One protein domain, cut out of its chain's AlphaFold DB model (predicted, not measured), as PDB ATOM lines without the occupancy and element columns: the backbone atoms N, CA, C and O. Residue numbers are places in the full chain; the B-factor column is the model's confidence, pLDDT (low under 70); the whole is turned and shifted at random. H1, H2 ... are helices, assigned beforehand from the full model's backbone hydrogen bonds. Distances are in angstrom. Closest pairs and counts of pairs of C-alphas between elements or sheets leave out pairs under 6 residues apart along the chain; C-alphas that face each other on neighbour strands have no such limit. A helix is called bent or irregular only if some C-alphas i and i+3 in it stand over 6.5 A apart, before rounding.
ATOM      1  N   VAL A  15     137.313 132.968 168.575       92.19
ATOM      2  CA  VAL A  15     137.690 134.056 167.659       92.19
ATOM      3  C   VAL A  15     137.932 133.536 166.235       92.19
ATOM      4  O   VAL A  15     137.246 134.026 165.337       92.19
ATOM      5  N   PRO A  16     138.820 132.544 165.991       91.00
ATOM      6  CA  PRO A  16     139.019 132.040 164.638       91.00
ATOM      7  C   PRO A  16     137.730 131.516 164.013       91.00
ATOM      8  O   PRO A  16     137.394 131.902 162.895       91.00
ATOM      9  N   LEU A  17     136.979 130.683 164.740       92.44
ATOM     10  CA  LEU A  17     135.743 130.105 164.218       92.44
ATOM     11  C   LEU A  17     134.743 131.190 163.833       92.44
ATOM     12  O   LEU A  17     134.179 131.122 162.747       92.44
ATOM     13  N   PHE A  18     134.553 132.206 164.676       94.81
ATOM     14  CA  PHE A  18     133.607 133.274 164.381       94.81
ATOM     15  C   PHE A  18     134.060 134.149 163.212       94.81
ATOM     16  O   PHE A  18     133.256 134.437 162.332       94.81
ATOM     17  N   VAL A  19     135.334 134.551 163.162       95.62
ATOM     18  CA  VAL A  19     135.869 135.394 162.079       95.62
ATOM     19  C   VAL A  19     135.744 134.687 160.728       95.62
ATOM     20  O   VAL A  19     135.249 135.278 159.767       95.62
ATOM     21  N   PHE A  20     136.123 133.412 160.648       94.06
ATOM     22  CA  PHE A  20     136.001 132.649 159.405       94.06
ATOM     23  C   PHE A  20     134.551 132.298 159.071       94.06
ATOM     24  O   PHE A  20     134.182 132.344 157.898       94.06
ATOM     25  N   ALA A  21     133.704 132.014 160.065       96.25
ATOM     26  CA  ALA A  21     132.273 131.827 159.840       96.25
ATOM     27  C   ALA A  21     131.615 133.108 159.318       96.25
ATOM     28  O   ALA A  21     130.788 133.040 158.412       96.25
ATOM     29  N   LEU A  22     132.005 134.277 159.830       96.19
ATOM     30  CA  LEU A  22     131.522 135.570 159.357       96.19
ATOM     31  C   LEU A  22     131.975 135.837 157.918       96.19
ATOM     32  O   LEU A  22     131.158 136.245 157.099       96.19
ATOM     33  N   ALA A  23     133.231 135.534 157.581       95.81
ATOM     34  CA  ALA A  23     133.730 135.635 156.210       95.81
ATOM     35  C   ALA A  23     133.004 134.686 155.244       95.81
ATOM     36  O   ALA A  23     132.574 135.109 154.172       95.81
ATOM     37  N   ALA A  24     132.806 133.427 155.638       96.12
ATOM     38  CA  ALA A  24     132.044 132.458 154.856       96.12
ATOM     39  C   ALA A  24     130.582 132.897 154.688       96.12
ATOM     40  O   ALA A  24     130.041 132.839 153.589       96.12
ATOM     41  N   THR A  25     129.956 133.398 155.754       96.38
ATOM     42  CA  THR A  25     128.583 133.918 155.715       96.38
ATOM     43  C   THR A  25     128.486 135.121 154.789       96.38
ATOM     44  O   THR A  25     127.573 135.177 153.973       96.38
ATOM     45  N   ALA A  26     129.439 136.054 154.852       95.31
ATOM     46  CA  ALA A  26     129.482 137.189 153.940       95.31
ATOM     47  C   ALA A  26     129.558 136.713 152.483       95.31
ATOM     48  O   ALA A  26     128.714 137.089 151.681       95.31
ATOM     49  N   LEU A  27     130.494 135.816 152.160       94.50
ATOM     50  CA  LEU A  27     130.655 135.263 150.811       94.50
ATOM     51  C   LEU A  27     129.415 134.524 150.299       94.50
ATOM     52  O   LEU A  27     129.090 134.625 149.119       94.50
ATOM     53  N   LEU A  28     128.739 133.769 151.164       95.31
ATOM     54  CA  LEU A  28     127.600 132.943 150.775       95.31
ATOM     55  C   LEU A  28     126.290 133.727 150.728       95.31
ATOM     56  O   LEU A  28     125.455 133.437 149.881       95.31
ATOM     57  N   VAL A  29     126.083 134.690 151.623       95.44
ATOM     58  CA  VAL A  29     124.773 135.328 151.821       95.44
ATOM     59  C   VAL A  29     124.709 136.704 151.175       95.44
ATOM     60  O   VAL A  29     123.710 137.027 150.538       95.44
ATOM     61  N   VAL A  30     125.761 137.518 151.301       94.75
ATOM     62  CA  VAL A  30     125.724 138.912 150.837       94.75
ATOM     63  C   VAL A  30     125.459 139.014 149.333       94.75
ATOM     64  O   VAL A  30     124.572 139.784 148.980       94.75
ATOM     65  N   PRO A  31     126.113 138.239 148.442       92.31
ATOM     66  CA  PRO A  31     125.852 138.349 147.006       92.31
ATOM     67  C   PRO A  31     124.407 138.001 146.643       92.31
ATOM     68  O   PRO A  31     123.812 138.665 145.805       92.31
ATOM     69  N   ALA A  32     123.821 137.001 147.309       91.81
ATOM     70  CA  ALA A  32     122.434 136.608 147.075       91.81
ATOM     71  C   ALA A  32     121.440 137.688 147.520       91.81
ATOM     72  O   ALA A  32     120.457 137.944 146.831       91.81
ATOM     73  N   VAL A  33     121.698 138.334 148.660       90.00
ATOM     74  CA  VAL A  33     120.830 139.392 149.200       90.00
ATOM     75  C   VAL A  33     121.007 140.709 148.443       90.00
ATOM     76  O   VAL A  33     120.047 141.454 148.268       90.00
ATOM     77  N   ALA A  34     122.222 140.994 147.978       88.75
ATOM     78  CA  ALA A  34     122.574 142.235 147.301       88.75
ATOM     79  C   ALA A  34     122.500 142.150 145.770       88.75
ATOM     80  O   ALA A  34     122.881 143.109 145.112       88.75
ATOM     81  N   ALA A  35     122.024 141.038 145.193       84.12
ATOM     82  CA  ALA A  35     122.019 140.830 143.742       84.12
ATOM     83  C   ALA A  35     121.285 141.949 142.980       84.12
ATOM     84  O   ALA A  35     121.694 142.306 141.880       84.12
ATOM     85  N   GLY A  36     120.247 142.545 143.578       81.62
ATOM     86  CA  GLY A  36     119.537 143.679 142.988       81.62
ATOM     87  C   GLY A  36     119.049 143.353 141.566       81.62
ATOM     88  O   GLY A  36     118.291 142.395 141.406       81.62
ATOM     89  N   PRO A  37     119.457 144.120 140.533       83.06
ATOM     90  CA  PRO A  37     119.109 143.846 139.138       83.06
ATOM     91  C   PRO A  37     119.991 142.777 138.465       83.06
ATOM     92  O   PRO A  37     119.681 142.362 137.349       83.06
ATOM     93  N   LEU A  38     121.095 142.364 139.093       86.75
ATOM     94  CA  LEU A  38     122.009 141.350 138.569       86.75
ATOM     95  C   LEU A  38     121.399 139.955 138.711       86.75
ATOM     96  O   LEU A  38     120.641 139.670 139.643       86.75
ATOM     97  N   SER A  39     121.793 139.036 137.834       91.62
ATOM     98  CA  SER A  39     121.539 137.621 138.082       91.62
ATOM     99  C   SER A  39     122.340 137.131 139.294       91.62
ATOM    100  O   SER A  39     123.422 137.633 139.610       91.62
ATOM    101  N   LEU A  40     121.838 136.081 139.953       91.56
ATOM    102  CA  LEU A  40     122.526 135.457 141.086       91.56
ATOM    103  C   LEU A  40     123.963 135.037 140.713       91.56
ATOM    104  O   LEU A  40     124.894 135.230 141.491       91.56
ATOM    105  N   ALA A  41     124.147 134.491 139.507       92.62
ATOM    106  CA  ALA A  41     125.451 134.058 139.014       92.62
ATOM    107  C   ALA A  41     126.434 135.230 138.871       92.62
ATOM    108  O   ALA A  41     127.578 135.120 139.306       92.62
ATOM    109  N   GLU A  42     125.991 136.361 138.317       91.56
ATOM    110  CA  GLU A  42     126.815 137.568 138.186       91.56
ATOM    111  C   GLU A  42     127.215 138.127 139.554       91.56
ATOM    112  O   GLU A  42     128.389 138.429 139.766       91.56
ATOM    113  N   ALA A  43     126.280 138.190 140.508       91.81
ATOM    114  CA  ALA A  43     126.563 138.672 141.858       91.81
ATOM    115  C   ALA A  43     127.647 137.829 142.556       91.81
ATOM    116  O   ALA A  43     128.591 138.378 143.132       91.81
ATOM    117  N   TYR A  44     127.569 136.495 142.462       93.12
ATOM    118  CA  TYR A  44     128.608 135.618 143.012       93.12
ATOM    119  C   TYR A  44     129.935 135.722 142.259       93.12
ATOM    120  O   TYR A  44     130.985 135.711 142.902       93.12
ATOM    121  N   LEU A  45     129.925 135.857 140.929       93.25
ATOM    122  CA  LEU A  45     131.154 136.055 140.152       93.25
ATOM    123  C   LEU A  45     131.871 137.345 140.560       93.25
ATOM    124  O   LEU A  45     133.085 137.322 140.767       93.25
ATOM    125  N   ILE A  46     131.131 138.441 140.747       90.81
ATOM    126  CA  ILE A  46     131.674 139.713 141.239       90.81
ATOM    127  C   ILE A  46     132.241 139.538 142.650       90.81
ATOM    128  O   ILE A  46     133.379 139.931 142.902       90.81
ATOM    129  N   ALA A  47     131.500 138.908 143.564       92.25
ATOM    130  CA  ALA A  47     131.959 138.691 144.934       92.25
ATOM    131  C   ALA A  47     133.240 137.844 145.000       92.25
ATOM    132  O   ALA A  47     134.168 138.174 145.745       92.25
ATOM    133  N   VAL A  48     133.330 136.785 144.191       92.62
ATOM    134  CA  VAL A  48     134.534 135.951 144.071       92.62
ATOM    135  C   VAL A  48     135.692 136.759 143.487       92.62
ATOM    136  O   VAL A  48     136.784 136.739 144.057       92.62
ATOM    137  N   ALA A  49     135.470 137.510 142.406       92.56
ATOM    138  CA  ALA A  49     136.502 138.340 141.786       92.56
ATOM    139  C   ALA A  49     137.055 139.392 142.761       92.56
ATOM    140  O   ALA A  49     138.272 139.518 142.919       92.56
ATOM    141  N   LEU A  50     136.174 140.090 143.481       92.12
ATOM    142  CA  LEU A  50     136.558 141.061 144.504       92.12
ATOM    143  C   LEU A  50     137.286 140.405 145.678       92.12
ATOM    144  O   LEU A  50     138.204 141.007 146.223       92.12
ATOM    145  N   SER A  51     136.939 139.171 146.041       92.50
ATOM    146  CA  SER A  51     137.633 138.425 147.096       92.50
ATOM    147  C   SER A  51     139.034 137.989 146.673       92.50
ATOM    148  O   SER A  51     139.974 138.119 147.451       92.50
ATOM    149  N   ILE A  52     139.213 137.538 145.428       93.88
ATOM    150  CA  ILE A  52     140.542 137.241 144.867       93.88
ATOM    151  C   ILE A  52     141.404 138.503 144.894       93.88
ATOM    152  O   ILE A  52     142.544 138.477 145.363       93.88
ATOM    153  N   LEU A  53     140.841 139.626 144.444       91.62
ATOM    154  CA  LEU A  53     141.528 140.911 144.460       91.62
ATOM    155  C   LEU A  53     141.834 141.365 145.893       91.62
ATOM    156  O   LEU A  53     142.918 141.895 146.144       91.62
ATOM    157  N   ALA A  54     140.925 141.100 146.835       93.81
ATOM    158  CA  ALA A  54     141.108 141.399 148.247       93.81
ATOM    159  C   ALA A  54     142.270 140.613 148.849       93.81
ATOM    160  O   ALA A  54     143.100 141.190 149.541       93.81
ATOM    161  N   VAL A  55     142.374 139.318 148.552       94.44
ATOM    162  CA  VAL A  55     143.484 138.489 149.030       94.44
ATOM    163  C   VAL A  55     144.803 138.970 148.433       94.44
ATOM    164  O   VAL A  55     145.759 139.193 149.174       94.44
ATOM    165  N   ALA A  56     144.850 139.193 147.118       93.81
ATOM    166  CA  ALA A  56     146.071 139.612 146.432       93.81
ATOM    167  C   ALA A  56     146.609 140.960 146.946       93.81
ATOM    168  O   ALA A  56     147.812 141.110 147.149       93.81
ATOM    169  N   ASN A  57     145.723 141.931 147.188       93.81
ATOM    170  CA  ASN A  57     146.111 143.289 147.588       93.81
ATOM    171  C   ASN A  57     146.120 143.508 149.107       93.81
ATOM    172  O   ASN A  57     146.814 144.397 149.598       93.81
ATOM    173  N   GLY A  58     145.367 142.705 149.857       94.19
ATOM    174  CA  GLY A  58     145.279 142.765 151.314       94.19
ATOM    175  C   GLY A  58     146.367 141.954 152.013       94.19
ATOM    176  O   GLY A  58     146.763 142.309 153.125       94.19
ATOM    177  N   ALA A  59     146.914 140.917 151.364       95.56
ATOM    178  CA  ALA A  59     147.972 140.083 151.934       95.56
ATOM    179  C   ALA A  59     149.200 140.877 152.423       95.56
ATOM    180  O   ALA A  59     149.625 140.622 153.549       95.56
ATOM    181  N   PRO A  60     149.751 141.866 151.684       95.62
ATOM    182  CA  PRO A  60     150.879 142.657 152.177       95.62
ATOM    183  C   PRO A  60     150.569 143.379 153.493       95.62
ATOM    184  O   PRO A  60     151.373 143.346 154.423       95.62
ATOM    185  N   TYR A  61     149.382 143.983 153.602       96.31
ATOM    186  CA  TYR A  61     148.951 144.643 154.832       96.31
ATOM    187  C   TYR A  61     148.753 143.639 155.971       96.31
ATOM    188  O   TYR A  61     149.237 143.863 157.078       96.31
ATOM    189  N   ALA A  62     148.102 142.506 155.693       96.50
ATOM    190  CA  ALA A  62     147.895 141.448 156.674       96.50
ATOM    191  C   ALA A  62     149.227 140.897 157.214       96.50
ATOM    192  O   ALA A  62     149.344 140.674 158.416       96.50
ATOM    193  N   VAL A  63     150.252 140.744 156.365       97.25
ATOM    194  CA  VAL A  63     151.611 140.362 156.789       97.25
ATOM    195  C   VAL A  63     152.215 141.426 157.699       97.25
ATOM    196  O   VAL A  63     152.691 141.093 158.783       97.25
ATOM    197  N   VAL A  64     152.175 142.700 157.295       96.81
ATOM    198  CA  VAL A  64     152.721 143.810 158.093       96.81
ATOM    199  C   VAL A  64     152.055 143.877 159.462       96.81
ATOM    200  O   VAL A  64     152.746 143.996 160.468       96.81
ATOM    201  N   VAL A  65     150.732 143.750 159.527       95.75
ATOM    202  CA  VAL A  65     149.991 143.765 160.791       95.75
ATOM    203  C   VAL A  65     150.305 142.535 161.640       95.75
ATOM    204  O   VAL A  65     150.569 142.672 162.833       95.75
ATOM    205  N   ALA A  66     150.302 141.337 161.058       94.44
ATOM    206  CA  ALA A  66     150.533 140.099 161.796       94.44
ATOM    207  C   ALA A  66     151.958 140.017 162.363       94.44
ATOM    208  O   ALA A  66     152.146 139.695 163.536       94.44
ATOM    209  N   VAL A  67     152.964 140.359 161.554       95.94
ATOM    210  CA  VAL A  67     154.380 140.339 161.946       95.94
ATOM    211  C   VAL A  67     154.733 141.555 162.798       95.94
ATOM    212  O   VAL A  67     155.389 141.415 163.826       95.94
ATOM    213  N   GLY A  68     154.270 142.747 162.423       94.44
ATOM    214  CA  GLY A  68     154.568 143.997 163.128       94.44
ATOM    215  C   GLY A  68     154.000 144.056 164.546       94.44
ATOM    216  O   GLY A  68     154.482 144.828 165.369       94.44
ATOM    217  N   THR A  69     153.022 143.205 164.862       94.06
ATOM    218  CA  THR A  69     152.448 143.074 166.209       94.06
ATOM    219  C   THR A  69     153.102 141.973 167.049       94.06
ATOM    220  O   THR A  69     152.735 141.812 168.210       94.06
ATOM    221  N   LEU A  70     154.116 141.265 166.530       90.94
ATOM    222  CA  LEU A  70     154.904 140.302 167.312       90.94
ATOM    223  C   LEU A  70     155.475 140.882 168.613       90.94
ATOM    224  O   LEU A  70     155.398 140.180 169.621       90.94
ATOM    225  N   PRO A  71     156.008 142.124 168.665       90.25
ATOM    226  CA  PRO A  71     156.501 142.699 169.917       90.25
ATOM    227  C   PRO A  71     155.469 142.682 171.054       90.25
ATOM    228  O   PRO A  71     155.850 142.573 172.211       90.25
ATOM    229  N   LEU A  72     154.168 142.729 170.746       87.12
ATOM    230  CA  LEU A  72     153.096 142.690 171.749       87.12
ATOM    231  C   LEU A  72     152.973 141.317 172.421       87.12
ATOM    232  O   LEU A  72     152.633 141.248 173.602       87.12
ATOM    233  N   VAL A  73     153.300 140.250 171.684       85.31
ATOM    234  CA  VAL A  73     153.386 138.879 172.202       85.31
ATOM    235  C   VAL A  73     154.607 138.736 173.109       85.31
ATOM    236  O   VAL A  73     154.500 138.161 174.180       85.31
ATOM    237  N   TRP A  74     155.754 139.305 172.722       82.19
ATOM    238  CA  TRP A  74     156.980 139.270 173.536       82.19
ATOM    239  C   TRP A  74     156.894 140.092 174.825       82.19
ATOM    240  O   TRP A  74     157.644 139.840 175.762       82.19
ATOM    241  N   LEU A  75     156.010 141.089 174.852       83.81
ATOM    242  CA  LEU A  75     155.721 141.921 176.018       83.81
ATOM    243  C   LEU A  75     154.558 141.374 176.861       83.81
ATOM    244  O   LEU A  75     154.012 142.134 177.666       83.81
ATOM    245  N   ASP A  76     154.126 140.131 176.614       78.56
ATOM    246  CA  ASP A  76     153.020 139.446 177.297       78.56
ATOM    247  C   ASP A  76     151.749 140.311 177.411       78.56
ATOM    248  O   ASP A  76     150.995 140.239 178.378       78.56
ATOM    249  N   SER A  77     151.518 141.191 176.427       78.50
ATOM    250  CA  SER A  77     150.472 142.215 176.506       78.50
ATOM    251  C   SER A  77     149.153 141.701 175.932       78.50
ATOM    252  O   SER A  77     148.144 141.647 176.634       78.50
ATOM    253  N   ALA A  78     149.151 141.341 174.646       82.19
ATOM    254  CA  ALA A  78     148.030 140.728 173.936       82.19
ATOM    255  C   ALA A  78     148.510 140.155 172.591       82.19
ATOM    256  O   ALA A  78     149.585 140.502 172.100       82.19
ATOM    257  N   GLY A  79     147.679 139.332 171.956       85.12
ATOM    258  CA  GLY A  79     147.923 138.830 170.608       85.12
ATOM    259  C   GLY A  79     146.639 138.370 169.923       85.12
ATOM    260  O   GLY A  79     145.589 138.249 170.555       85.12
ATOM    261  N   TYR A  80     146.726 138.081 168.628       82.88
ATOM    262  CA  TYR A  80     145.613 137.550 167.838       82.88
ATOM    263  C   TYR A  80     145.247 136.111 168.231       82.88
ATOM    264  O   TYR A  80     144.102 135.687 168.082       82.88
ATOM    265  N   ALA A  81     146.230 135.361 168.725       78.38
ATOM    266  CA  ALA A  81     146.123 133.942 169.032       78.38
ATOM    267  C   ALA A  81     145.333 133.648 170.313       78.38
ATOM    268  O   ALA A  81     144.349 132.905 170.278       78.38
ATOM    269  N   SER A  82     145.734 134.189 171.464       69.81
ATOM    270  CA  SER A  82     145.129 133.777 172.732       69.81
ATOM    271  C   SER A  82     145.503 134.671 173.916       69.81
ATOM    272  O   SER A  82     146.625 135.174 173.940       69.81
ATOM    273  N   PRO A  83     144.615 134.816 174.923       68.81
ATOM    274  CA  PRO A  83     144.977 135.267 176.269       68.81
ATOM    275  C   PRO A  83     146.024 134.380 176.956       68.81
ATOM    276  O   PRO A  83     146.810 134.865 177.759       68.81
ATOM    277  N   GLU A  84     146.061 133.086 176.625       62.56
ATOM    278  CA  GLU A  84     146.926 132.076 177.261       62.56
ATOM    279  C   GLU A  84     148.404 132.251 176.895       62.56
ATOM    280  O   GLU A  84     149.275 131.790 177.627       62.56
ATOM    281  N   ALA A  85     148.688 132.976 175.805       57.06
ATOM    282  CA  ALA A  85     150.030 133.441 175.468       57.06
ATOM    283  C   ALA A  85     150.697 134.200 176.629       57.06
ATOM    284  O   ALA A  85     151.917 134.200 176.717       57.06
ATOM    285  N   ALA A  86     149.898 134.809 177.514       51.12
ATOM    286  CA  ALA A  86     150.363 135.573 178.664       51.12
ATOM    287  C   ALA A  86     150.535 134.741 179.956       51.12
ATOM    288  O   ALA A  86     150.929 135.307 180.973       51.12
ATOM    289  N   VAL A  87     150.201 133.435 179.981       51.44
ATOM    290  CA  VAL A  87     150.038 132.687 181.256       51.44
ATOM    291  C   VAL A  87     150.637 131.262 181.262       51.44
ATOM    292  O   VAL A  87     150.286 130.466 182.129       51.44
ATOM    293  N   GLY A  88     151.554 130.875 180.364       52.69
ATOM    294  CA  GLY A  88     152.033 129.478 180.340       52.69
ATOM    295  C   GLY A  88     153.457 129.214 179.854       52.69
ATOM    296  O   GLY A  88     154.003 129.954 179.038       52.69
ATOM    297  N   ASP A  89     154.008 128.083 180.320       50.47
ATOM    298  CA  ASP A  89     155.289 127.444 179.942       50.47
ATOM    299  C   ASP A  89     155.245 126.850 178.513       50.47
ATOM    300  O   ASP A  89     155.616 125.713 178.226       50.47
ATOM    301  N   THR A  90     154.666 127.616 177.595       59.84
ATOM    302  CA  THR A  90     154.519 127.296 176.178       59.84
ATOM    303  C   THR A  90     155.698 127.855 175.398       59.84
ATOM    304  O   THR A  90     156.161 128.966 175.651       59.84
ATOM    305  N   SER A  91     156.168 127.107 174.396       70.25
ATOM    306  CA  SER A  91     157.203 127.581 173.472       70.25
ATOM    307  C   SER A  91     156.832 128.958 172.908       70.25
ATOM    308  O   SER A  91     155.873 129.075 172.138       70.25
ATOM    309  N   ARG A  92     157.609 129.995 173.256       76.25
ATOM    310  CA  ARG A  92     157.417 131.372 172.754       76.25
ATOM    311  C   ARG A  92     157.359 131.419 171.228       76.25
ATOM    312  O   ARG A  92     156.577 132.174 170.659       76.25
ATOM    313  N   THR A  93     158.128 130.558 170.564       81.44
ATOM    314  CA  THR A  93     158.112 130.414 169.105       81.44
ATOM    315  C   THR A  93     156.767 129.898 168.598       81.44
ATOM    316  O   THR A  93     156.242 130.430 167.624       81.44
ATOM    317  N   GLY A  94     156.175 128.902 169.263       83.25
ATOM    318  CA  GLY A  94     154.863 128.368 168.888       83.25
ATOM    319  C   GLY A  94     153.754 129.417 169.006       83.25
ATOM    320  O   GLY A  94     152.938 129.560 168.097       83.25
ATOM    321  N   VAL A  95     153.779 130.211 170.078       84.25
ATOM    322  CA  VAL A  95     152.833 131.315 170.293       84.25
ATOM    323  C   VAL A  95     153.004 132.408 169.235       84.25
ATOM    324  O   VAL A  95     152.015 132.864 168.664       84.25
ATOM    325  N   ALA A  96     154.244 132.791 168.922       87.62
ATOM    326  CA  ALA A  96     154.546 133.776 167.887       87.62
ATOM    327  C   ALA A  96     154.072 133.319 166.497       87.62
ATOM    328  O   ALA A  96     153.413 134.081 165.790       87.62
ATOM    329  N   VAL A  97     154.345 132.066 166.120       89.56
ATOM    330  CA  VAL A  97     153.873 131.485 164.852       89.56
ATOM    331  C   VAL A  97     152.349 131.471 164.801       89.56
ATOM    332  O   VAL A  97     151.769 131.880 163.797       89.56
ATOM    333  N   HIS A  98     151.692 131.052 165.883       89.00
ATOM    334  CA  HIS A  98     150.236 131.018 165.934       89.00
ATOM    335  C   HIS A  98     149.633 132.426 165.829       89.00
ATOM    336  O   HIS A  98     148.707 132.623 165.047       89.00
ATOM    337  N   HIS A  99     150.197 133.416 166.533       92.00
ATOM    338  CA  HIS A  99     149.806 134.829 166.446       92.00
ATOM    339  C   HIS A  99     149.908 135.368 165.020       92.00
ATOM    340  O   HIS A  99     148.966 135.994 164.537       92.00
ATOM    341  N   VAL A 100     151.021 135.101 164.334       94.06
ATOM    342  CA  VAL A 100     151.215 135.556 162.951       94.06
ATOM    343  C   VAL A 100     150.222 134.869 162.018       94.06
ATOM    344  O   VAL A 100     149.573 135.543 161.224       94.06
ATOM    345  N   ALA A 101     150.058 133.550 162.133       94.00
ATOM    346  CA  ALA A 101     149.168 132.785 161.266       94.00
ATOM    347  C   ALA A 101     147.706 133.239 161.394       94.00
ATOM    348  O   ALA A 101     147.050 133.524 160.390       94.00
ATOM    349  N   VAL A 102     147.196 133.355 162.624       93.19
ATOM    350  CA  VAL A 102     145.809 133.782 162.852       93.19
ATOM    351  C   VAL A 102     145.620 135.273 162.583       93.19
ATOM    352  O   VAL A 102     144.624 135.640 161.974       93.19
ATOM    353  N   GLY A 103     146.591 136.126 162.926       95.25
ATOM    354  CA  GLY A 103     146.555 137.555 162.608       95.25
ATOM    355  C   GLY A 103     146.507 137.820 161.106       95.25
ATOM    356  O   GLY A 103     145.696 138.621 160.642       95.25
ATOM    357  N   PHE A 104     147.314 137.090 160.332       97.12
ATOM    358  CA  PHE A 104     147.276 137.130 158.873       97.12
ATOM    359  C   PHE A 104     145.913 136.672 158.343       97.12
ATOM    360  O   PHE A 104     145.302 137.358 157.523       97.12
ATOM    361  N   GLY A 105     145.402 135.551 158.859       97.00
ATOM    362  CA  GLY A 105     144.086 135.026 158.500       97.00
ATOM    363  C   GLY A 105     142.948 136.008 158.790       97.00
ATOM    364  O   GLY A 105     142.077 136.189 157.946       97.00
ATOM    365  N   TYR A 106     142.971 136.687 159.939       97.56
ATOM    366  CA  TYR A 106     141.964 137.687 160.300       97.56
ATOM    367  C   TYR A 106     142.051 138.933 159.424       97.56
ATOM    368  O   TYR A 106     141.015 139.461 159.027       97.56
ATOM    369  N   GLY A 107     143.266 139.379 159.089       97.62
ATOM    370  CA  GLY A 107     143.472 140.475 158.143       97.62
ATOM    371  C   GLY A 107     142.865 140.149 156.779       97.62
ATOM    372  O   GLY A 107     142.053 140.913 156.266       97.62
ATOM    373  N   LEU A 108     143.161 138.966 156.232       97.50
ATOM    374  CA  LEU A 108     142.565 138.518 154.971       97.50
ATOM    375  C   LEU A 108     141.045 138.360 155.054       97.50
ATOM    376  O   LEU A 108     140.339 138.801 154.154       97.50
ATOM    377  N   ALA A 109     140.532 137.763 156.132       97.56
ATOM    378  CA  ALA A 109     139.095 137.636 156.349       97.56
ATOM    379  C   ALA A 109     138.420 139.013 156.370       97.56
ATOM    380  O   ALA A 109     137.392 139.199 155.723       97.56
ATOM    381  N   SER A 110     139.034 139.992 157.043       98.06
ATOM    382  CA  SER A 110     138.556 141.369 157.047       98.06
ATOM    383  C   SER A 110     138.522 141.954 155.644       98.06
ATOM    384  O   SER A 110     137.458 142.410 155.228       98.06
ATOM    385  N   ALA A 111     139.634 141.894 154.906       96.94
ATOM    386  CA  ALA A 111     139.718 142.376 153.530       96.94
ATOM    387  C   ALA A 111     138.634 141.753 152.635       96.94
ATOM    388  O   ALA A 111     137.945 142.477 151.920       96.94
ATOM    389  N   CYS A 112     138.431 140.435 152.715       96.69
ATOM    390  CA  CYS A 112     137.402 139.730 151.952       96.69
ATOM    391  C   CYS A 112     135.988 140.196 152.313       96.69
ATOM    392  O   CYS A 112     135.222 140.535 151.417       96.69
ATOM    393  N   VAL A 113     135.640 140.253 153.605       97.56
ATOM    394  CA  VAL A 113     134.311 140.710 154.054       97.56
ATOM    395  C   VAL A 113     134.041 142.131 153.572       97.56
ATOM    396  O   VAL A 113     132.971 142.402 153.032       97.56
ATOM    397  N   GLY A 114     135.018 143.028 153.722       95.56
ATOM    398  CA  GLY A 114     134.893 144.396 153.238       95.56
ATOM    399  C   GLY A 114     134.702 144.461 151.725       95.56
ATOM    400  O   GLY A 114     133.757 145.091 151.271       95.56
ATOM    401  N   SER A 115     135.517 143.756 150.938       94.44
ATOM    402  CA  SER A 115     135.392 143.733 149.474       94.44
ATOM    403  C   SER A 115     134.070 143.137 148.984       94.44
ATOM    404  O   SER A 115     133.494 143.645 148.027       94.44
ATOM    405  N   VAL A 116     133.548 142.104 149.651       95.12
ATOM    406  CA  VAL A 116     132.214 141.554 149.356       95.12
ATOM    407  C   VAL A 116     131.127 142.598 149.612       95.12
ATOM    408  O   VAL A 116     130.239 142.772 148.781       95.12
ATOM    409  N   LEU A 117     131.214 143.334 150.722       94.69
ATOM    410  CA  LEU A 117     130.270 144.409 151.026       94.69
ATOM    411  C   LEU A 117     130.421 145.613 150.087       94.69
ATOM    412  O   LEU A 117     129.420 146.249 149.785       94.69
ATOM    413  N   VAL A 118     131.624 145.905 149.581       91.62
ATOM    414  CA  VAL A 118     131.810 146.893 148.501       91.62
ATOM    415  C   VAL A 118     131.111 146.429 147.226       91.62
ATOM    416  O   VAL A 118     130.408 147.211 146.598       91.62
ATOM    417  N   GLY A 119     131.239 145.152 146.856       89.94
ATOM    418  CA  GLY A 119     130.491 144.589 145.729       89.94
ATOM    419  C   GLY A 119     128.977 144.728 145.907       89.94
ATOM    420  O   GLY A 119     128.278 145.105 144.972       89.94
ATOM    421  N   ALA A 120     128.484 144.492 147.123       91.44
ATOM    422  CA  ALA A 120     127.077 144.677 147.465       91.44
ATOM    423  C   ALA A 120     126.625 146.142 147.384       91.44
ATOM    424  O   ALA A 120     125.546 146.420 146.870       91.44
ATOM    425  N   GLU A 121     127.449 147.079 147.861       90.38
ATOM    426  CA  GLU A 121     127.216 148.525 147.747       90.38
ATOM    427  C   GLU A 121     127.081 148.944 146.279       90.38
ATOM    428  O   GLU A 121     126.119 149.617 145.916       90.38
ATOM    429  N   LEU A 122     127.982 148.466 145.412       86.12
ATOM    430  CA  LEU A 122     127.935 148.717 143.967       86.12
ATOM    431  C   LEU A 122     126.700 148.101 143.292       86.12
ATOM    432  O   LEU A 122     126.213 148.640 142.299       86.12
ATOM    433  N   ALA A 123     126.176 147.001 143.833       86.12
ATOM    434  CA  ALA A 123     124.937 146.374 143.376       86.12
ATOM    435  C   ALA A 123     123.661 147.047 143.935       86.12
ATOM    436  O   ALA A 123     122.549 146.661 143.570       86.12
ATOM    437  N   GLY A 124     123.805 148.074 144.782       84.62
ATOM    438  CA  GLY A 124     122.704 148.889 145.299       84.62
ATOM    439  C   GLY A 124     122.274 148.574 146.734       84.62
ATOM    440  O   GLY A 124     121.225 149.059 147.164       84.62
ATOM    441  N   LEU A 125     123.046 147.787 147.497       86.56
ATOM    442  CA  LEU A 125     122.780 147.580 148.922       86.56
ATOM    443  C   LEU A 125     122.933 148.919 149.676       86.56
ATOM    444  O   LEU A 125     124.010 149.518 149.628       86.56
ATOM    445  N   PRO A 126     121.903 149.393 150.403       85.81
ATOM    446  CA  PRO A 126     121.971 150.671 151.097       85.81
ATOM    447  C   PRO A 126     122.875 150.555 152.327       85.81
ATOM    448  O   PRO A 126     122.471 150.043 153.373       85.81
ATOM    449  N   LEU A 127     124.111 151.033 152.197       85.06
ATOM    450  CA  LEU A 127     125.070 151.127 153.293       85.06
ATOM    451  C   LEU A 127     125.207 152.574 153.800       85.06
ATOM    452  O   LEU A 127     124.875 153.515 153.075       85.06
ATOM    453  N   PRO A 128     125.661 152.774 155.053       85.38
ATOM    454  CA  PRO A 128     125.793 154.111 155.624       85.38
ATOM    455  C   PRO A 128     126.814 154.949 154.850       85.38
ATOM    456  O   PRO A 128     127.942 154.509 154.661       85.38
ATOM    457  N   SER A 129     126.443 156.166 154.455       82.06
ATOM    458  CA  SER A 129     127.321 157.087 153.728       82.06
ATOM    459  C   SER A 129     128.206 157.930 154.659       82.06
ATOM    460  O   SER A 129     128.030 157.938 155.878       82.06
ATOM    461  N   GLY A 130     129.165 158.663 154.080       79.19
ATOM    462  CA  GLY A 130     130.031 159.601 154.813       79.19
ATOM    463  C   GLY A 130     131.431 159.074 155.139       79.19
ATOM    464  O   GLY A 130     132.187 159.739 155.846       79.19
ATOM    465  N   PHE A 131     131.801 157.904 154.615       79.25
ATOM    466  CA  PHE A 131     133.159 157.375 154.707       79.25
ATOM    467  C   PHE A 131     134.036 157.856 153.541       79.25
ATOM    468  O   PHE A 131     133.562 158.064 152.429       79.25
ATOM    469  N   VAL A 132     135.339 158.008 153.802       82.88
ATOM    470  CA  VAL A 132     136.356 158.352 152.782       82.88
ATOM    471  C   VAL A 132     136.658 157.163 151.853       82.88
ATOM    472  O   VAL A 132     137.183 157.326 150.757       82.88
ATOM    473  N   VAL A 133     136.334 155.952 152.303       86.00
ATOM    474  CA  VAL A 133     136.390 154.703 151.535       86.00
ATOM    475  C   VAL A 133     134.966 154.202 151.292       86.00
ATOM    476  O   VAL A 133     134.070 154.632 152.021       86.00
ATOM    477  N   PRO A 134     134.741 153.274 150.343       89.50
ATOM    478  CA  PRO A 134     133.447 152.622 150.196       89.50
ATOM    479  C   PRO A 134     132.903 152.126 151.536       89.50
ATOM    480  O   PRO A 134     133.632 151.545 152.352       89.50
ATOM    481  N   SER A 135     131.617 152.355 151.761       92.25
ATOM    482  CA  SER A 135     130.927 152.050 153.013       92.25
ATOM    483  C   SER A 135     131.052 150.569 153.365       92.25
ATOM    484  O   SER A 135     131.257 150.215 154.527       92.25
ATOM    485  N   GLY A 136     131.025 149.691 152.359       92.00
ATOM    486  CA  GLY A 136     131.232 148.255 152.520       92.00
ATOM    487  C   GLY A 136     132.596 147.899 153.109       92.00
ATOM    488  O   GLY A 136     132.681 147.021 153.970       92.00
ATOM    489  N   ALA A 137     133.650 148.631 152.740       93.81
ATOM    490  CA  ALA A 137     134.980 148.439 153.308       93.81
ATOM    491  C   ALA A 137     135.003 148.829 154.794       93.81
ATOM    492  O   ALA A 137     135.510 148.069 155.622       93.81
ATOM    493  N   ALA A 138     134.408 149.975 155.143       93.88
ATOM    494  CA  ALA A 138     134.317 150.437 156.527       93.88
ATOM    495  C   ALA A 138     133.494 149.473 157.397       93.88
ATOM    496  O   ALA A 138     133.961 149.031 158.448       93.88
ATOM    497  N   VAL A 139     132.299 149.087 156.939       94.81
ATOM    498  CA  VAL A 139     131.411 148.162 157.657       94.81
ATOM    499  C   VAL A 139     132.069 146.793 157.817       94.81
ATOM    500  O   VAL A 139     132.107 146.267 158.926       94.81
ATOM    501  N   GLY A 140     132.643 146.226 156.754       95.19
ATOM    502  CA  GLY A 140     133.299 144.920 156.823       95.19
ATOM    503  C   GLY A 140     134.500 144.900 157.767       95.19
ATOM    504  O   GLY A 140     134.680 143.942 158.523       95.19
ATOM    505  N   GLY A 141     135.279 145.982 157.780       96.50
ATOM    506  CA  GLY A 141     136.380 146.171 158.718       96.50
ATOM    507  C   GLY A 141     135.899 146.223 160.165       96.50
ATOM    508  O   GLY A 141     136.374 145.463 161.009       96.50
ATOM    509  N   LEU A 142     134.910 147.073 160.448       96.81
ATOM    510  CA  LEU A 142     134.330 147.216 161.785       96.81
ATOM    511  C   LEU A 142     133.687 145.921 162.289       96.81
ATOM    512  O   LEU A 142     133.824 145.603 163.469       96.81
ATOM    513  N   LEU A 143     133.033 145.151 161.415       96.94
ATOM    514  CA  LEU A 143     132.453 143.859 161.773       96.94
ATOM    515  C   LEU A 143     133.524 142.879 162.262       96.94
ATOM    516  O   LEU A 143     133.359 142.267 163.315       96.94
ATOM    517  N   ILE A 144     134.638 142.752 161.539       97.88
ATOM    518  CA  ILE A 144     135.698 141.792 161.878       97.88
ATOM    519  C   ILE A 144     136.534 142.284 163.063       97.88
ATOM    520  O   ILE A 144     136.748 141.528 164.013       97.88
ATOM    521  N   GLY A 145     136.949 143.552 163.060       97.69
ATOM    522  CA  GLY A 145     137.674 144.159 164.175       97.69
ATOM    523  C   GLY A 145     136.853 144.164 165.467       97.69
ATOM    524  O   GLY A 145     137.352 143.782 166.525       97.69
ATOM    525  N   GLY A 146     135.568 144.515 165.386       97.62
ATOM    526  CA  GLY A 146     134.644 144.505 166.519       97.62
ATOM    527  C   GLY A 146     134.357 143.097 167.042       97.62
ATOM    528  O   GLY A 146     134.359 142.887 168.259       97.62
ATOM    529  N   ALA A 147     134.176 142.117 166.149       96.94
ATOM    530  CA  ALA A 147     134.035 140.713 166.527       96.94
ATOM    531  C   ALA A 147     135.282 140.199 167.251       96.94
ATOM    532  O   ALA A 147     135.159 139.581 168.312       96.94
ATOM    533  N   PHE A 148     136.472 140.510 166.726       96.75
ATOM    534  CA  PHE A 148     137.740 140.189 167.370       96.75
ATOM    535  C   PHE A 148     137.804 140.774 168.783       96.75
ATOM    536  O   PHE A 148     137.963 140.014 169.733       96.75
ATOM    537  N   VAL A 149     137.620 142.089 168.946       96.19
ATOM    538  CA  VAL A 149     137.707 142.751 170.260       96.19
ATOM    539  C   VAL A 149     136.711 142.141 171.242       96.19
ATOM    540  O   VAL A 149     137.087 141.764 172.349       96.19
ATOM    541  N   SER A 150     135.458 141.975 170.822       95.31
ATOM    542  CA  SER A 150     134.384 141.472 171.683       95.31
ATOM    543  C   SER A 150     134.658 140.050 172.170       95.31
ATOM    544  O   SER A 150     134.575 139.766 173.370       95.31
ATOM    545  N   LEU A 151     135.017 139.153 171.250       94.50
ATOM    546  CA  LEU A 151     135.295 137.756 171.566       94.50
ATOM    547  C   LEU A 151     136.599 137.610 172.338       94.50
ATOM    548  O   LEU A 151     136.653 136.842 173.294       94.50
ATOM    549  N   GLN A 152     137.629 138.381 171.998       93.12
ATOM    550  CA  GLN A 152     138.897 138.349 172.710       93.12
ATOM    551  C   GLN A 152     138.720 138.834 174.157       93.12
ATOM    552  O   GLN A 152     139.157 138.154 175.084       93.12
ATOM    553  N   SER A 153     137.981 139.924 174.393       92.00
ATOM    554  CA  SER A 153     137.616 140.372 175.747       92.00
ATOM    555  C   SER A 153     136.748 139.357 176.501       92.00
ATOM    556  O   SER A 153     136.855 139.226 177.723       92.00
ATOM    557  N   TRP A 154     135.880 138.615 175.808       92.31
ATOM    558  CA  TRP A 154     135.136 137.505 176.409       92.31
ATOM    559  C   TRP A 154     136.046 136.327 176.791       92.31
ATOM    560  O   TRP A 154     135.879 135.771 177.879       92.31
ATOM    561  N   ARG A 155     137.047 135.991 175.966       90.19
ATOM    562  CA  ARG A 155     138.044 134.951 176.267       90.19
ATOM    563  C   ARG A 155     138.857 135.288 177.511       90.19
ATOM    564  O   ARG A 155     138.954 134.433 178.380       90.19
ATOM    565  N   TYR A 156     139.360 136.523 177.639       88.19
ATOM    566  CA  TYR A 156     140.086 136.969 178.841       88.19
ATOM    567  C   TYR A 156     139.266 136.715 180.117       88.19
ATOM    568  O   TYR A 156     139.744 136.070 181.047       88.19
ATOM    569  N   ARG A 157     137.987 137.120 180.123       86.75
ATOM    570  CA  ARG A 157     137.074 136.884 181.257       86.75
ATOM    571  C   ARG A 157     136.813 135.402 181.523       86.75
ATOM    572  O   ARG A 157     136.782 134.991 182.676       86.75
ATOM    573  N   THR A 158     136.601 134.613 180.472       84.81
ATOM    574  CA  THR A 158     136.237 133.190 180.588       84.81
ATOM    575  C   THR A 158     137.409 132.332 181.057       84.81
ATOM    576  O   THR A 158     137.201 131.384 181.801       84.81
ATOM    577  N   LEU A 159     138.635 132.686 180.664       82.12
ATOM    578  CA  LEU A 159     139.861 131.966 181.020       82.12
ATOM    579  C   LEU A 159     140.492 132.466 182.330       82.12
ATOM    580  O   LEU A 159     141.587 132.044 182.690       82.12
ATOM    581  N   GLY A 160     139.826 133.382 183.044       79.06
ATOM    582  CA  GLY A 160     140.319 133.929 184.312       79.06
ATOM    583  C   GLY A 160     141.568 134.807 184.177       79.06
ATOM    584  O   GLY A 160     142.232 135.084 185.173       79.06
ATOM    585  N   THR A 161     141.901 135.255 182.965       80.81
ATOM    586  CA  THR A 161     143.036 136.146 182.711       80.81
ATOM    587  C   THR A 161     142.612 137.594 182.961       80.81
ATOM    588  O   THR A 161     141.630 138.070 182.386       80.81
ATOM    589  N   ALA A 162     143.344 138.313 183.816       78.19
ATOM    590  CA  ALA A 162     143.033 139.705 184.127       78.19
ATOM    591  C   ALA A 162     143.115 140.580 182.865       78.19
ATOM    592  O   ALA A 162     144.132 140.601 182.175       78.19
ATOM    593  N   LEU A 163     142.036 141.310 182.575       83.06
ATOM    594  CA  LEU A 163     142.002 142.298 181.501       83.06
ATOM    595  C   LEU A 163     142.339 143.670 182.090       83.06
ATOM    596  O   LEU A 163     141.442 144.432 182.456       83.06
ATOM    597  N   ASP A 164     143.629 143.962 182.231       87.31
ATOM    598  CA  ASP A 164     144.062 145.300 182.618       87.31
ATOM    599  C   ASP A 164     143.837 146.315 181.474       87.31
ATOM    600  O   ASP A 164     143.500 145.965 180.335       87.31
ATOM    601  N   TRP A 165     143.996 147.605 181.774       88.62
ATOM    602  CA  TRP A 165     143.771 148.669 180.789       88.62
ATOM    603  C   TRP A 165     144.738 148.583 179.598       88.62
ATOM    604  O   TRP A 165     144.385 148.989 178.488       88.62
ATOM    605  N   ARG A 166     145.945 148.037 179.805       88.62
ATOM    606  CA  ARG A 166     146.981 147.910 178.781       88.62
ATOM    607  C   ARG A 166     146.628 146.792 177.806       88.62
ATOM    608  O   ARG A 166     146.657 147.019 176.598       88.62
ATOM    609  N   THR A 167     146.248 145.615 178.289       88.12
ATOM    610  CA  THR A 167     145.770 144.484 177.485       88.12
ATOM    611  C   THR A 167     144.472 144.838 176.770       88.12
ATOM    612  O   THR A 167     144.324 144.515 175.588       88.12
ATOM    613  N   ALA A 168     143.559 145.563 177.425       91.44
ATOM    614  CA  ALA A 168     142.351 146.082 176.790       91.44
ATOM    615  C   ALA A 168     142.693 147.032 175.634       91.44
ATOM    616  O   ALA A 168     142.259 146.803 174.504       91.44
ATOM    617  N   GLY A 169     143.531 148.043 175.884       92.88
ATOM    618  CA  GLY A 169     143.981 148.992 174.865       92.88
ATOM    619  C   GLY A 169     144.716 148.308 173.708       92.88
ATOM    620  O   GLY A 169     144.457 148.612 172.547       92.88
ATOM    621  N   THR A 170     145.561 147.321 174.009       92.12
ATOM    622  CA  THR A 170     146.280 146.533 172.995       92.12
ATOM    623  C   THR A 170     145.317 145.694 172.156       92.12
ATOM    624  O   THR A 170     145.420 145.684 170.934       92.12
ATOM    625  N   THR A 171     144.335 145.040 172.782       94.00
ATOM    626  CA  THR A 171     143.300 144.257 172.084       94.00
ATOM    627  C   THR A 171     142.465 145.144 171.162       94.00
ATOM    628  O   THR A 171     142.227 144.783 170.012       94.00
ATOM    629  N   VAL A 172     142.068 146.331 171.626       96.19
ATOM    630  CA  VAL A 172     141.372 147.322 170.793       96.19
ATOM    631  C   VAL A 172     142.259 147.765 169.631       96.19
ATOM    632  O   VAL A 172     141.795 147.774 168.496       96.19
ATOM    633  N   GLY A 173     143.538 148.058 169.878       96.69
ATOM    634  CA  GLY A 173     144.501 148.419 168.835       96.69
ATOM    635  C   GLY A 173     144.645 147.339 167.760       96.69
ATOM    636  O   GLY A 173     144.573 147.645 166.572       96.69
ATOM    637  N   LEU A 174     144.758 146.070 168.158       96.19
ATOM    638  CA  LEU A 174     144.750 144.926 167.240       96.19
ATOM    639  C   LEU A 174     143.444 144.862 166.427       96.19
ATOM    640  O   LEU A 174     143.483 144.695 165.212       96.19
ATOM    641  N   GLY A 175     142.290 145.066 167.068       97.62
ATOM    642  CA  GLY A 175     140.996 145.146 166.385       97.62
ATOM    643  C   GLY A 175     140.908 146.284 165.369       97.62
ATOM    644  O   GLY A 175     140.386 146.084 164.276       97.62
ATOM    645  N   VAL A 176     141.459 147.458 165.691       98.25
ATOM    646  CA  VAL A 176     141.541 148.605 164.771       98.25
ATOM    647  C   VAL A 176     142.425 148.274 163.572       98.25
ATOM    648  O   VAL A 176     142.032 148.550 162.443       98.25
ATOM    649  N   LEU A 177     143.581 147.637 163.780       98.06
ATOM    650  CA  LEU A 177     144.441 147.195 162.678       98.06
ATOM    651  C   LEU A 177     143.712 146.218 161.746       98.06
ATOM    652  O   LEU A 177     143.810 146.346 160.529       98.06
ATOM    653  N   LEU A 178     142.920 145.287 162.285       97.75
ATOM    654  CA  LEU A 178     142.064 144.435 161.454       97.75
ATOM    655  C   LEU A 178     141.019 145.262 160.695       97.75
ATOM    656  O   LEU A 178     140.878 145.099 159.487       97.75
ATOM    657  N   ALA A 179     140.346 146.197 161.371       97.38
ATOM    658  CA  ALA A 179     139.296 147.018 160.771       97.38
ATOM    659  C   ALA A 179     139.784 147.930 159.634       97.38
ATOM    660  O   ALA A 179     139.007 148.280 158.749       97.38
ATOM    661  N   LEU A 180     141.067 148.295 159.620       96.94
ATOM    662  CA  LEU A 180     141.680 149.069 158.538       96.94
ATOM    663  C   LEU A 180     142.001 148.224 157.297       96.94
ATOM    664  O   LEU A 180     142.221 148.782 156.218       96.94
ATOM    665  N   SER A 181     142.012 146.894 157.412       96.69
ATOM    666  CA  SER A 181     142.433 146.006 156.328       96.69
ATOM    667  C   SER A 181     141.648 146.197 155.022       96.69
ATOM    668  O   SER A 181     142.297 146.310 153.977       96.69
ATOM    669  N   PRO A 182     140.306 146.319 155.014       95.12
ATOM    670  CA  PRO A 182     139.558 146.538 153.776       95.12
ATOM    671  C   PRO A 182     139.857 147.880 153.120       95.12
ATOM    672  O   PRO A 182     139.955 147.953 151.900       95.12
ATOM    673  N   ALA A 183     140.034 148.933 153.922       92.62
ATOM    674  CA  ALA A 183     140.352 150.267 153.428       92.62
ATOM    675  C   ALA A 183     141.719 150.286 152.730       92.62
ATOM    676  O   ALA A 183     141.834 150.764 151.603       92.62
ATOM    677  N   VAL A 184     142.738 149.687 153.356       92.38
ATOM    678  CA  VAL A 184     144.079 149.564 152.760       92.38
ATOM    679  C   VAL A 184     144.040 148.708 151.497       92.38
ATOM    680  O   VAL A 184     144.652 149.061 150.490       92.38
ATOM    681  N   THR A 185     143.292 147.606 151.532       92.19
ATOM    682  CA  THR A 185     143.097 146.728 150.374       92.19
ATOM    683  C   THR A 185     142.469 147.504 149.217       92.19
ATOM    684  O   THR A 185     143.003 147.484 148.111       92.19
ATOM    685  N   TYR A 186     141.391 148.249 149.478       87.94
ATOM    686  CA  TYR A 186     140.731 149.097 148.489       87.94
ATOM    687  C   TYR A 186     141.676 150.155 147.918       87.94
ATOM    688  O   TYR A 186     141.717 150.332 146.707       87.94
ATOM    689  N   TRP A 187     142.496 150.819 148.731       87.12
ATOM    690  CA  TRP A 187     143.478 151.782 148.217       87.12
ATOM    691  C   TRP A 187     144.518 151.143 147.298       87.12
ATOM    692  O   TRP A 187     144.891 151.739 146.288       87.12
ATOM    693  N   GLN A 188     144.952 149.919 147.597       84.81
ATOM    694  CA  GLN A 188     145.942 149.209 146.789       84.81
ATOM    695  C   GLN A 188     145.429 148.832 145.395       84.81
ATOM    696  O   GLN A 188     146.214 148.886 144.449       84.81
ATOM    697  N   PHE A 189     144.146 148.483 145.234       80.50
ATOM    698  CA  PHE A 189     143.596 148.152 143.911       80.50
ATOM    699  C   PHE A 189     142.740 149.272 143.299       80.50
ATOM    700  O   PHE A 189     142.939 149.611 142.138       80.50
ATOM    701  N   GLY A 190     141.843 149.903 144.054       63.38
ATOM    702  CA  GLY A 190     140.978 150.999 143.598       63.38
ATOM    703  C   GLY A 190     141.748 152.290 143.311       63.38
ATOM    704  O   GLY A 190     141.491 152.949 142.307       63.38
ATOM    705  N   GLY A 191     142.775 152.598 144.113       58.03
ATOM    706  CA  GLY A 191     143.686 153.719 143.849       58.03
ATOM    707  C   GLY A 191     144.565 153.512 142.609       58.03
ATOM    708  O   GLY A 191     144.978 154.477 141.975       58.03
ATOM    709  N   ARG A 192     144.812 152.254 142.214       54.84
ATOM    710  CA  ARG A 192     145.526 151.902 140.974       54.84
ATOM    711  C   ARG A 192     144.630 151.871 139.737       54.84
ATOM    712  O   ARG A 192     145.144 151.974 138.629       54.84
TER     713      ARG A 192
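This is residues 15 to 192 of the 196 residues of an uncharacterized protein of Haloplanus vescus (UniProt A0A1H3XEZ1). An elongated bundle of long helices, with the longest, H5, running through its middle and H1, H2, H6 and H7 packed round it. H1, H2a, H5 and H6 run up and down, each against the one before it, while H2 and H7 bend along their course; the short H3 and H4 sit near the end where H5 begins. The printed part has 178 residues with seven named helices, H1 to H7 in order, and no named strand; the class is all helix. It is compact, with a radius of gyration of the C-alphas of 16.8 A, and spans 56 by 31 by 28 A.

H1, residues 15 to 33, has a kink of 30 degrees near residue 27 and is only just irregular: C-alphas 28 and 31 are 6.8 A apart. H2, residues 40 to 68, was assigned as one helix by its hydrogen bonds but is bent, C-alphas 57 and 60 being 6.6 A apart; its arms H2a, residues 40 to 57, and H2b, residues 60 to 68, stand at a steep tilt of 49 degrees. H1 and H2a form a hairpin, touching through residues 27 to 32 and 40 to 48, closest at the C-alphas of Pro 31 and Ala 43, 5.2 A. H5, residues 92 to 122, is the hub. Its closest C-alphas are Val 113 to Ala 23 of H1, 5.5 A, at a shallow tilt of 15 degrees, the same way; Cys 112 to Ser 51 of H2a, 5.0 A; and Val 100 to Ala 66 of H2b, 4.7 A. Residues 92 to 100 of H5 touch H3, residues 70 to 74, closest at the C-alphas of Ala 96 and Leu 70, 6.6 A. H6, residues 135 to 158, forms a hairpin with H5, opposite ways at 35.1 degrees, only just steep; the C-alphas of Gly 114 and Gly 140 are closest, 4.0 A. H4, residues 83 to 86, only just touches H6, with 3 pairs of C-alphas within 8 A, closest at Pro 83 and Tyr 156, 5.8 A. H7, residues 165 to 190, one helix by its hydrogen bonds, is bent too, C-alphas 179 and 182 being 7.0 A apart. Its arm H7a, residues 165 to 179, forms a hairpin with H6, closest at the C-alphas of Ala 179 and Gly 141, 3.7 A. Its arm H7b, residues 182 to 190, touches H2a, about perpendicular at 85 degrees, closest at the C-alphas of Thr 185 and Asn 57, 5.4 A. H1 and H7a are apart. Every O i to N i+4 pair is within hydrogen-bond range in H2a, H2b, H3, H5, H6, H7a and H7b; in H1 13 of 15 are, and H4 is too short for such a pair.

H1 begins at C-alpha 15, (137.690, 134.056, 167.659), and is 25.6 A long; H2a is 25.7 A and H2b 11.6 A. H5 runs 44.7 A from C-alpha 92, (157.417, 131.372, 172.754), to C-alpha 122, (127.935, 148.717, 143.967). H6 is 33.8 A long, H7a 20.6 A and H7b 11.2 A, ending at C-alpha 190, (140.978, 150.999, 143.598).

The two C-alphas farthest apart, those of Pro 37 and Asp 89, are 56.9 A apart. The printed part has no cut. The link from H5 to H6, residues 123 to 134, is long. The model's mean pLDDT is 89.0 over the printed part, and residues 82 to 90 and 190 to 192 are under 70.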